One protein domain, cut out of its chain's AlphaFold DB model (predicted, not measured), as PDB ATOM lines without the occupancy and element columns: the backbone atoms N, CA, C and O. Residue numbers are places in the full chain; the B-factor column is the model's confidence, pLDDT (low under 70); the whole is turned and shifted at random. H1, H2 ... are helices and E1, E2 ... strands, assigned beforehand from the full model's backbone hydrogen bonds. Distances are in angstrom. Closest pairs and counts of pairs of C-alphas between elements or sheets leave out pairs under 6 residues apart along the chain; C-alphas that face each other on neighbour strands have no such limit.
ATOM      1  N   ALA A   4      21.704 -27.564 -34.074       52.00
ATOM      2  CA  ALA A   4      23.038 -27.582 -34.688       52.00
ATOM      3  C   ALA A   4      23.424 -26.249 -35.369       52.00
ATOM      4  O   ALA A   4      24.546 -25.765 -35.207       52.00
ATOM      5  N   ALA A   5      22.484 -25.604 -36.069       51.09
ATOM      6  CA  ALA A   5      22.743 -24.342 -36.769       51.09
ATOM      7  C   ALA A   5      23.032 -23.170 -35.807       51.09
ATOM      8  O   ALA A   5      23.862 -22.313 -36.108       51.09
ATOM      9  N   GLN A   6      22.410 -23.165 -34.620       52.09
ATOM     10  CA  GLN A   6      22.646 -22.135 -33.600       52.09
ATOM     11  C   GLN A   6      24.045 -22.267 -32.980       52.09
ATOM     12  O   GLN A   6      24.726 -21.263 -32.772       52.09
ATOM     13  N   THR A   7      24.525 -23.499 -32.771       59.84
ATOM     14  CA  THR A   7      25.886 -23.734 -32.261       59.84
ATOM     15  C   THR A   7      26.983 -23.380 -33.266       59.84
ATOM     16  O   THR A   7      28.047 -22.915 -32.864       59.84
ATOM     17  N   LEU A   8      26.739 -23.561 -34.568       62.53
ATOM     18  CA  LEU A   8      27.704 -23.212 -35.616       62.53
ATOM     19  C   LEU A   8      27.839 -21.696 -35.766       62.53
ATOM     20  O   LEU A   8      28.955 -21.184 -35.714       62.53
ATOM     21  N   ALA A   9      26.719 -20.970 -35.845       63.75
ATOM     22  CA  ALA A   9      26.743 -19.513 -35.948       63.75
ATOM     23  C   ALA A   9      27.503 -18.861 -34.779       63.75
ATOM     24  O   ALA A   9      28.367 -18.018 -35.008       63.75
ATOM     25  N   GLY A  10      27.263 -19.310 -33.541       66.88
ATOM     26  CA  GLY A  10      27.999 -18.822 -32.370       66.88
ATOM     27  C   GLY A  10      29.512 -19.073 -32.445       66.88
ATOM     28  O   GLY A  10      30.298 -18.207 -32.071       66.88
ATOM     29  N   ARG A  11      29.940 -20.219 -32.992       72.50
ATOM     30  CA  ARG A  11      31.368 -20.550 -33.156       72.50
ATOM     31  C   ARG A  11      32.062 -19.668 -34.189       72.50
ATOM     32  O   ARG A  11      33.184 -19.236 -33.942       72.50
ATOM     33  N   TYR A  12      31.426 -19.388 -35.325       73.75
ATOM     34  CA  TYR A  12      32.019 -18.505 -36.336       73.75
ATOM     35  C   TYR A  12      32.057 -17.049 -35.883       73.75
ATOM     36  O   TYR A  12      33.048 -16.370 -36.130       73.75
ATOM     37  N   HIS A  13      31.034 -16.599 -35.155       72.38
ATOM     38  CA  HIS A  13      31.057 -15.307 -34.475       72.38
ATOM     39  C   HIS A  13      32.221 -15.192 -33.491       72.38
ATOM     40  O   HIS A  13      33.016 -14.263 -33.602       72.38
ATOM     41  N   ALA A  14      32.375 -16.167 -32.592       74.44
ATOM     42  CA  ALA A  14      33.487 -16.195 -31.645       74.44
ATOM     43  C   ALA A  14      34.846 -16.246 -32.362       74.44
ATOM     44  O   ALA A  14      35.798 -15.593 -31.946       74.44
ATOM     45  N   ARG A  15      34.937 -16.979 -33.478       75.44
ATOM     46  CA  ARG A  15      36.150 -17.044 -34.302       75.44
ATOM     47  C   ARG A  15      36.462 -15.711 -34.984       75.44
ATOM     48  O   ARG A  15      37.630 -15.355 -35.077       75.44
ATOM     49  N   LEU A  16      35.443 -14.981 -35.436       77.25
ATOM     50  CA  LEU A  16      35.592 -13.647 -36.016       77.25
ATOM     51  C   LEU A  16      36.018 -12.616 -34.961       77.25
ATOM     52  O   LEU A  16      36.878 -11.785 -35.235       77.25
ATOM     53  N   GLU A  17      35.468 -12.691 -33.748       77.00
ATOM     54  CA  GLU A  17      35.875 -11.835 -32.625       77.00
ATOM     55  C   GLU A  17      37.287 -12.160 -32.118       77.00
ATOM     56  O   GLU A  17      38.034 -11.251 -31.756       77.00
ATOM     57  N   ALA A  18      37.685 -13.435 -32.162       78.50
ATOM     58  CA  ALA A  18      39.034 -13.879 -31.814       78.50
ATOM     59  C   ALA A  18      40.106 -13.445 -32.832       78.50
ATOM     60  O   ALA A  18      41.297 -13.519 -32.528       78.50
ATOM     61  N   LEU A  19      39.722 -12.977 -34.028       77.25
ATOM     62  CA  LEU A  19      40.668 -12.408 -34.987       77.25
ATOM     63  C   LEU A  19      41.130 -11.026 -34.505       77.25
ATOM     64  O   LEU A  19      40.484  -9.992 -34.708       77.25
ATOM     65  N   THR A  20      42.291 -11.029 -33.857       80.19
ATOM     66  CA  THR A  20      43.029  -9.832 -33.437       80.19
ATOM     67  C   THR A  20      43.954  -9.299 -34.530       80.19
ATOM     68  O   THR A  20      44.356  -8.140 -34.463       80.19
ATOM     69  N   LEU A  21      44.260 -10.117 -35.543       83.88
ATOM     70  CA  LEU A  21      45.140  -9.789 -36.663       83.88
ATOM     71  C   LEU A  21      44.473 -10.132 -38.001       83.88
ATOM     72  O   LEU A  21      43.759 -11.129 -38.119       83.88
ATOM     73  N   CYS A  22      44.733  -9.309 -39.013       82.75
ATOM     74  CA  CYS A  22      44.283  -9.516 -40.379       82.75
ATOM     75  C   CYS A  22      44.942 -10.793 -40.913       82.75
ATOM     76  O   CYS A  22      46.175 -10.873 -40.921       82.75
ATOM     77  N   PRO A  23      44.172 -11.763 -41.428       77.94
ATOM     78  CA  PRO A  23      44.723 -13.026 -41.910       77.94
ATOM     79  C   PRO A  23      45.567 -12.880 -43.186       77.94
ATOM     80  O   PRO A  23      46.183 -13.847 -43.600       77.94
ATOM     81  N   VAL A  24      45.611 -11.704 -43.823       83.06
ATOM     82  CA  VAL A  24      46.371 -11.481 -45.069       83.06
ATOM     83  C   VAL A  24      47.712 -10.792 -44.805       83.06
ATOM     84  O   VAL A  24      48.767 -11.255 -45.239       83.06
ATOM     85  N   CYS A  25      47.686  -9.670 -44.086       81.12
ATOM     86  CA  CYS A  25      48.872  -8.839 -43.856       81.12
ATOM     87  C   CYS A  25      49.367  -8.845 -42.403       81.12
ATOM     88  O   CYS A  25      50.421  -8.277 -42.125       81.12
ATOM     89  N   GLY A  26      48.625  -9.458 -41.474       82.50
ATOM     90  CA  GLY A  26      48.931  -9.419 -40.043       82.50
ATOM     91  C   GLY A  26      48.660  -8.067 -39.377       82.50
ATOM     92  O   GLY A  26      49.100  -7.861 -38.253       82.50
ATOM     93  N   GLY A  27      47.967  -7.141 -40.050       81.62
ATOM     94  CA  GLY A  27      47.572  -5.854 -39.472       81.62
ATOM     95  C   GLY A  27      46.638  -6.027 -38.274       81.62
ATOM     96  O   GLY A  27      45.786  -6.910 -38.267       81.62
ATOM     97  N   THR A  28      46.791  -5.189 -37.264       84.62
ATOM     98  CA  THR A  28      46.003  -5.191 -36.027       84.62
ATOM     99  C   THR A  28      44.518  -4.962 -36.294       84.62
ATOM    100  O   THR A  28      44.130  -4.249 -37.222       84.62
ATOM    101  N   ALA A  29      43.659  -5.613 -35.510       81.88
ATOM    102  CA  ALA A  29      42.229  -5.348 -35.543       81.88
ATOM    103  C   ALA A  29      41.988  -3.892 -35.142       81.88
ATOM    104  O   ALA A  29      42.414  -3.459 -34.072       81.88
ATOM    105  N   ALA A  30      41.287  -3.153 -35.998       82.00
ATOM    106  CA  ALA A  30      40.851  -1.816 -35.649       82.00
ATOM    107  C   ALA A  30      39.861  -1.930 -34.478       82.00
ATOM    108  O   ALA A  30      39.154  -2.944 -34.375       82.00
ATOM    109  N   PRO A  31      39.765  -0.915 -33.602       71.12
ATOM    110  CA  PRO A  31      38.722  -0.851 -32.590       71.12
ATOM    111  C   PRO A  31      37.362  -0.763 -33.295       71.12
ATOM    112  O   PRO A  31      36.849   0.308 -33.609       71.12
ATOM    113  N   SER A  32      36.792  -1.917 -33.631       63.00
ATOM    114  CA  SER A  32      35.519  -2.000 -34.324       63.00
ATOM    115  C   SER A  32      34.427  -1.576 -33.351       63.00
ATOM    116  O   SER A  32      34.251  -2.206 -32.304       63.00
ATOM    117  N   GLY A  33      33.656  -0.549 -33.717       58.19
ATOM    118  CA  GLY A  33      32.328  -0.340 -33.143       58.19
ATOM    119  C   GLY A  33      31.540  -1.652 -33.187       58.19
ATOM    120  O   GLY A  33      31.782  -2.475 -34.069       58.19
ATOM    121  N   ARG A  34      30.661  -1.873 -32.201       57.72
ATOM    122  CA  ARG A  34      29.952  -3.139 -31.926       57.72
ATOM    123  C   ARG A  34      29.031  -3.580 -33.079       57.72
ATOM    124  O   ARG A  34      27.814  -3.583 -32.927       57.72
ATOM    125  N   VAL A  35      29.582  -3.936 -34.235       71.00
ATOM    126  CA  VAL A  35      28.845  -4.546 -35.339       71.00
ATOM    127  C   VAL A  35      28.998  -6.054 -35.179       71.00
ATOM    128  O   VAL A  35      30.036  -6.609 -35.553       71.00
ATOM    129  N   PRO A  36      28.000  -6.746 -34.598       65.12
ATOM    130  CA  PRO A  36      28.025  -8.197 -34.571       65.12
ATOM    131  C   PRO A  36      28.053  -8.649 -36.034       65.12
ATOM    132  O   PRO A  36      27.231  -8.174 -36.812       65.12
ATOM    133  N   ASN A  37      28.976  -9.535 -36.413       78.44
ATOM    134  CA  ASN A  37      29.239 -10.037 -37.780       78.44
ATOM    135  C   ASN A  37      30.296  -9.304 -38.620       78.44
ATOM    136  O   ASN A  37      30.542  -9.783 -39.722       78.44
ATOM    137  N   LEU A  38      30.935  -8.219 -38.170       84.38
ATOM    138  CA  LEU A  38      31.954  -7.534 -38.982       84.38
ATOM    139  C   LEU A  38      33.197  -7.198 -38.158       84.38
ATOM    140  O   LEU A  38      33.109  -6.542 -37.122       84.38
ATOM    141  N   ARG A  39      34.371  -7.580 -38.664       84.75
ATOM    142  CA  ARG A  39      35.664  -7.227 -38.079       84.75
ATOM    143  C   ARG A  39      36.482  -6.413 -39.069       84.75
ATOM    144  O   ARG A  39      36.756  -6.880 -40.170       84.75
ATOM    145  N   ARG A  40      36.864  -5.199 -38.669       87.50
ATOM    146  CA  ARG A  40      37.739  -4.308 -39.441       87.50
ATOM    147  C   ARG A  40      39.158  -4.350 -38.887       87.50
ATOM    148  O   ARG A  40      39.353  -4.510 -37.684       87.50
ATOM    149  N   PHE A  41      40.131  -4.168 -39.765       87.44
ATOM    150  CA  PHE A  41      41.552  -4.139 -39.437       87.44
ATOM    151  C   PHE A  41      42.152  -2.784 -39.814       87.44
ATOM    152  O   PHE A  41      41.650  -2.112 -40.712       87.44
ATOM    153  N   GLU A  42      43.234  -2.385 -39.150       86.25
ATOM    154  CA  GLU A  42      43.911  -1.101 -39.392       86.25
ATOM    155  C   GLU A  42      44.481  -0.987 -40.809       86.25
ATOM    156  O   GLU A  42      44.603   0.106 -41.347       86.25
ATOM    157  N   CYS A  43      44.748  -2.120 -41.461       83.00
ATOM    158  CA  CYS A  43      45.115  -2.151 -42.874       83.00
ATOM    159  C   CYS A  43      43.966  -1.770 -43.825       83.00
ATOM    160  O   CYS A  43      44.178  -1.769 -45.028       83.00
ATOM    161  N   GLY A  44      42.750  -1.515 -43.331       83.00
ATOM    162  CA  GLY A  44      41.569  -1.201 -44.142       83.00
ATOM    163  C   GLY A  44      40.754  -2.421 -44.580       83.00
ATOM    164  O   GLY A  44      39.625  -2.254 -45.030       83.00
ATOM    165  N   SER A  45      41.270  -3.644 -44.398       87.62
ATOM    166  CA  SER A  45      40.509  -4.868 -44.697       87.62
ATOM    167  C   SER A  45      39.358  -5.090 -43.715       87.62
ATOM    168  O   SER A  45      39.428  -4.688 -42.545       87.62
ATOM    169  N   ALA A  46      38.326  -5.799 -44.169       86.88
ATOM    170  CA  ALA A  46      37.203  -6.198 -43.335       86.88
ATOM    171  C   ALA A  46      36.766  -7.629 -43.647       86.88
ATOM    172  O   ALA A  46      36.713  -8.038 -44.804       86.88
ATOM    173  N   PHE A  47      36.419  -8.375 -42.604       86.75
ATOM    174  CA  PHE A  47      35.913  -9.738 -42.702       86.75
ATOM    175  C   PHE A  47      34.547  -9.811 -42.036       86.75
ATOM    176  O   PHE A  47      34.351  -9.260 -40.949       86.75
ATOM    177  N   ALA A  48      33.611 -10.486 -42.690       87.31
ATOM    178  CA  ALA A  48      32.254 -10.655 -42.207       87.31
ATOM    179  C   ALA A  48      31.895 -12.131 -42.074       87.31
ATOM    180  O   ALA A  48      32.379 -12.972 -42.827       87.31
ATOM    181  N   TYR A  49      31.029 -12.452 -41.117       85.56
ATOM    182  CA  TYR A  49      30.423 -13.779 -41.053       85.56
ATOM    183  C   TYR A  49      29.161 -13.823 -41.918       85.56
ATOM    184  O   TYR A  49      28.224 -13.053 -41.698       85.56
ATOM    185  N   SER A  50      29.114 -14.758 -42.866       82.38
ATOM    186  CA  SER A  50      27.935 -15.022 -43.685       82.38
ATOM    187  C   SER A  50      27.130 -16.176 -43.103       82.38
ATOM    188  O   SER A  50      27.587 -17.315 -43.013       82.38
ATOM    189  N   LYS A  51      25.879 -15.892 -42.728       79.69
ATOM    190  CA  LYS A  51      24.930 -16.912 -42.250       79.69
ATOM    191  C   LYS A  51      24.449 -17.847 -43.362       79.69
ATOM    192  O   LYS A  51      23.935 -18.915 -43.051       79.69
ATOM    193  N   ILE A  52      24.597 -17.435 -44.625       81.12
ATOM    194  CA  ILE A  52      24.168 -18.203 -45.799       81.12
ATOM    195  C   ILE A  52      25.206 -19.282 -46.108       81.12
ATOM    196  O   ILE A  52      24.857 -20.451 -46.231       81.12
ATOM    197  N   THR A  53      26.482 -18.897 -46.181       81.44
ATOM    198  CA  THR A  53      27.589 -19.820 -46.475       81.44
ATOM    199  C   THR A  53      28.173 -20.465 -45.216       81.44
ATOM    200  O   THR A  53      28.981 -21.384 -45.318       81.44
ATOM    201  N   MET A  54      27.747 -20.019 -44.026       78.38
ATOM    202  CA  MET A  54      28.298 -20.414 -42.724       78.38
ATOM    203  C   MET A  54      29.829 -20.278 -42.676       78.38
ATOM    204  O   MET A  54      30.524 -21.115 -42.104       78.38
ATOM    205  N   ALA A  55      30.362 -19.215 -43.283       80.38
ATOM    206  CA  ALA A  55      31.795 -18.974 -43.416       80.38
ATOM    207  C   ALA A  55      32.165 -17.522 -43.074       80.38
ATOM    208  O   ALA A  55      31.316 -16.630 -43.052       80.38
ATOM    209  N   ILE A  56      33.448 -17.296 -42.773       83.12
ATOM    210  CA  ILE A  56      34.022 -15.949 -42.677       83.12
ATOM    211  C   ILE A  56      34.501 -15.565 -44.074       83.12
ATOM    212  O   ILE A  56      35.351 -16.247 -44.643       83.12
ATOM    213  N   GLU A  57      33.970 -14.471 -44.599       84.12
ATOM    214  CA  GLU A  57      34.215 -13.997 -45.956       84.12
ATOM    215  C   GLU A  57      34.858 -12.603 -45.919       84.12
ATOM    216  O   GLU A  57      34.571 -11.807 -45.015       84.12
ATOM    217  N   PRO A  58      35.756 -12.285 -46.868       83.25
ATOM    218  CA  PRO A  58      36.289 -10.938 -47.000       83.25
ATOM    219  C   PRO A  58      35.171  -9.999 -47.473       83.25
ATOM    220  O   PRO A  58      34.614 -10.180 -48.551       83.25
ATOM    221  N   ALA A  59      34.848  -8.998 -46.657       85.44
ATOM    222  CA  ALA A  59      33.925  -7.923 -47.016       85.44
ATOM    223  C   ALA A  59      34.659  -6.788 -47.745       85.44
ATOM    224  O   ALA A  59      34.168  -6.290 -48.750       85.44
ATOM    225  N   ASP A  60      35.858  -6.437 -47.265       84.75
ATOM    226  CA  ASP A  60      36.768  -5.492 -47.916       84.75
ATOM    227  C   ASP A  60      38.139  -6.170 -48.092       84.75
ATOM    228  O   ASP A  60      38.719  -6.635 -47.095       84.75
ATOM    229  N   PRO A  61      38.678  -6.257 -49.325       81.88
ATOM    230  CA  PRO A  61      39.964  -6.895 -49.573       81.88
ATOM    231  C   PRO A  61      41.098  -6.140 -48.873       81.88
ATOM    232  O   PRO A  61      41.064  -4.923 -48.701       81.88
ATOM    233  N   CYS A  62      42.133  -6.873 -48.467       82.19
ATOM    234  CA  CYS A  62      43.318  -6.263 -47.880       82.19
ATOM    235  C   CYS A  62      44.099  -5.488 -48.954       82.19
ATOM    236  O   CYS A  62      44.516  -6.107 -49.931       82.19
ATOM    237  N   PRO A  63      44.341  -4.174 -48.780       79.25
ATOM    238  CA  PRO A  63      45.075  -3.374 -49.763       79.25
ATOM    239  C   PRO A  63      46.587  -3.642 -49.734       79.25
ATOM    240  O   PRO A  63      47.305  -3.256 -50.650       79.25
ATOM    241  N   VAL A  64      47.087  -4.295 -48.679       77.19
ATOM    242  CA  VAL A  64      48.500  -4.666 -48.548       77.19
ATOM    243  C   VAL A  64      48.746  -5.995 -49.274       77.19
ATOM    244  O   VAL A  64      47.988  -6.941 -49.027       77.19
ATOM    245  N   PRO A  65      49.809  -6.115 -50.098       67.75
ATOM    246  CA  PRO A  65      50.207  -7.396 -50.674       67.75
ATOM    247  C   PRO A  65      50.420  -8.427 -49.559       67.75
ATOM    248  O   PRO A  65      51.005  -8.133 -48.513       67.75
ATOM    249  N   SER A  66      49.885  -9.633 -49.753       61.38
ATOM    250  CA  SER A  66      49.833 -10.666 -48.717       61.38
ATOM    251  C   SER A  66      51.222 -10.988 -48.161       61.38
ATOM    252  O   SER A  66      52.104 -11.450 -48.886       61.38
ATOM    253  N   ARG A  67      51.412 -10.810 -46.845       60.62
ATOM    254  CA  ARG A  67      52.650 -11.239 -46.169       60.62
ATOM    255  C   ARG A  67      52.746 -12.760 -46.077       60.62
ATOM    256  O   ARG A  67      53.850 -13.286 -45.977       60.62
ATOM    257  N   ILE A  68      51.611 -13.462 -46.121       59.25
ATOM    258  CA  ILE A  68      51.582 -14.930 -46.174       59.25
ATOM    259  C   ILE A  68      52.140 -15.414 -47.509       59.25
ATOM    260  O   ILE A  68      52.981 -16.306 -47.518       59.25
ATOM    261  N   GLN A  69      51.750 -14.775 -48.613       50.66
ATOM    262  CA  GLN A  69      52.278 -15.117 -49.930       50.66
ATOM    263  C   GLN A  69      53.777 -14.797 -50.018       50.66
ATOM    264  O   GLN A  69      54.536 -15.617 -50.513       50.66
ATOM    265  N   ALA A  70      54.225 -13.675 -49.438       49.91
ATOM    266  CA  ALA A  70      55.649 -13.346 -49.363       49.91
ATOM    267  C   ALA A  70      56.452 -14.371 -48.543       49.91
ATOM    268  O   ALA A  70      57.485 -14.828 -49.008       49.91
ATOM    269  N   LYS A  71      55.974 -14.791 -47.361       53.97
ATOM    270  CA  LYS A  71      56.667 -15.820 -46.563       53.97
ATOM    271  C   LYS A  71      56.678 -17.195 -47.233       53.97
ATOM    272  O   LYS A  71      57.676 -17.891 -47.108       53.97
ATOM    273  N   GLN A  72      55.604 -17.587 -47.919       53.09
ATOM    274  CA  GLN A  72      55.570 -18.849 -48.666       53.09
ATOM    275  C   GLN A  72      56.511 -18.812 -49.875       53.09
ATOM    276  O   GLN A  72      57.312 -19.724 -50.031       53.09
ATOM    277  N   LEU A  73      56.513 -17.716 -50.640       46.69
ATOM    278  CA  LEU A  73      57.455 -17.510 -51.745       46.69
ATOM    279  C   LEU A  73      58.914 -17.476 -51.266       46.69
ATOM    280  O   LEU A  73      59.781 -18.040 -51.922       46.69
ATOM    281  N   SER A  74      59.199 -16.840 -50.125       55.50
ATOM    282  CA  SER A  74      60.546 -16.833 -49.541       55.50
ATOM    283  C   SER A  74      60.970 -18.215 -49.043       55.50
ATOM    284  O   SER A  74      62.115 -18.589 -49.252       55.50
ATOM    285  N   ALA A  75      60.062 -18.988 -48.440       54.00
ATOM    286  CA  ALA A  75      60.356 -20.351 -47.998       54.00
ATOM    287  C   ALA A  75      60.612 -21.307 -49.180       54.00
ATOM    288  O   ALA A  75      61.534 -22.116 -49.120       54.00
ATOM    289  N   GLU A  76      59.849 -21.182 -50.272       52.88
ATOM    290  CA  GLU A  76      60.116 -21.922 -51.514       52.88
ATOM    291  C   GLU A  76      61.445 -21.493 -52.156       52.88
ATOM    292  O   GLU A  76      62.201 -22.338 -52.637       52.88
ATOM    293  N   ALA A  77      61.777 -20.198 -52.127       53.34
ATOM    294  CA  ALA A  77      63.050 -19.695 -52.641       53.34
ATOM    295  C   ALA A  77      64.259 -20.180 -51.818       53.34
ATOM    296  O   ALA A  77      65.295 -20.513 -52.396       53.34
ATOM    297  N   GLU A  78      64.141 -20.266 -50.490       56.88
ATOM    298  CA  GLU A  78      65.190 -20.818 -49.620       56.88
ATOM    299  C   GLU A  78      65.414 -22.313 -49.897       56.88
ATOM    300  O   GLU A  78      66.551 -22.720 -50.131       56.88
ATOM    301  N   GLN A  79      64.342 -23.111 -50.021       56.12
ATOM    302  CA  GLN A  79      64.455 -24.535 -50.373       56.12
ATOM    303  C   GLN A  79      65.085 -24.769 -51.754       56.12
ATOM    304  O   GLN A  79      65.885 -25.691 -51.927       56.12
ATOM    305  N   LEU A  80      64.760 -23.934 -52.745       56.53
ATOM    306  CA  LEU A  80      65.377 -24.014 -54.072       56.53
ATOM    307  C   LEU A  80      66.866 -23.639 -54.045       56.53
ATOM    308  O   LEU A  80      67.654 -24.205 -54.803       56.53
ATOM    309  N   THR A  81      67.268 -22.721 -53.163       56.19
ATOM    310  CA  THR A  81      68.668 -22.287 -53.043       56.19
ATOM    311  C   THR A  81      69.532 -23.359 -52.373       56.19
ATOM    312  O   THR A  81      70.657 -23.595 -52.815       56.19
ATOM    313  N   GLU A  82      69.005 -24.078 -51.377       54.38
ATOM    314  CA  GLU A  82      69.717 -25.202 -50.747       54.38
ATOM    315  C   GLU A  82      69.942 -26.378 -51.714       54.38
ATOM    316  O   GLU A  82      70.990 -27.021 -51.677       54.38
ATOM    317  N   MET A  83      69.009 -26.629 -52.638       55.88
ATOM    318  CA  MET A  83      69.172 -27.667 -53.663       55.88
ATOM    319  C   MET A  83      70.121 -27.271 -54.806       55.88
ATOM    320  O   MET A  83      70.721 -28.147 -55.425       55.88
ATOM    321  N   ALA A  84      70.273 -25.976 -55.089       54.16
ATOM    322  CA  ALA A  84      71.175 -25.476 -56.130       54.16
ATOM    323  C   ALA A  84      72.639 -25.338 -55.664       54.16
ATOM    324  O   ALA A  84      73.532 -25.229 -56.500       54.16
ATOM    325  N   GLY A  85      72.898 -25.352 -54.350       49.69
ATOM    326  CA  GLY A  85      74.242 -25.252 -53.763       49.69
ATOM    327  C   GLY A  85      74.964 -26.586 -53.529       49.69
ATOM    328  O   GLY A  85      76.061 -26.582 -52.977       49.69
ATOM    329  N   ALA A  86      74.363 -27.717 -53.911       49.22
ATOM    330  CA  ALA A  86      74.903 -29.065 -53.697       49.22
ATOM    331  C   ALA A  86      75.446 -29.731 -54.982       49.22
ATOM    332  O   ALA A  86      75.382 -30.956 -55.106       49.22
TER     333      ALA A  86
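AT A GLANCE: This is residues 4 to 86 of the 87 residues of an uncharacterized protein of Ensifer adhaerens (UniProt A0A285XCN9). A small body, in which helix H1 packs along one face of a three-stranded antiparallel sheet, has a long helical arm: residues 71 to 86, of which 71 to 84 belong to H2, stick out alone. A loop stretch without named elements, residues 18 to 37, joins H1 to the sheet. The printed part has 83 residues in the order H1, E1, E2, E3, H2, a mixed class of helices and strands with sheet order E1 - E2 - E3. It is loose, with a radius of gyration of the C-alphas of 16.9 A, and elongated, spanning 56 by 30 by 18 A.

HOW THE PARTS SIT: H1, residues 4 to 17, is on the sheet of E1, residues 38 to 40, E2, residues 46 to 50, and E3, residues 55 to 60, two layers with the helix on one face. Its height over the sheet is 9.4 A; it lies over E2 and only just over E3, with 3 C-alphas, and runs along the strands, at 1 degree to E2 on the local plane. The closest C-alphas of H1 and E2, those of His 13 and Tyr 49, are 6.8 A apart. E1, E2 and E3 form a meander, each strand the antiparallel neighbour of the one before. In hairpin E1 and E2, N 39 and O 47 are 2.8 A apart, within hydrogen-bond range; in hairpin E2 and E3, N 48 and O 57 are also at 2.8 A. H2, residues 67 to 84, is not on the sheet and is apart from H1. In H1 and H2 every O i to N i+4 pair is within hydrogen-bond range.

IN THESE COORDINATES: H1 begins at C-alpha 4 (23.038, -27.582, -34.688) and is 20.4 A long. E1, E2 and E3 measure 6.6, 12.8 and 15.1 A. H2, 25.4 A, ends at C-alpha 84 (71.175, -25.476, -56.130).

THE WHOLE: The C-alphas farthest apart, Gln 6 and Ala 86, are 56.4 A apart. The printed part has no cut; the link H1 to E1 is long. The pLDDT is under 70 in 33 residues, among them 4 to 10 and 65 to 86.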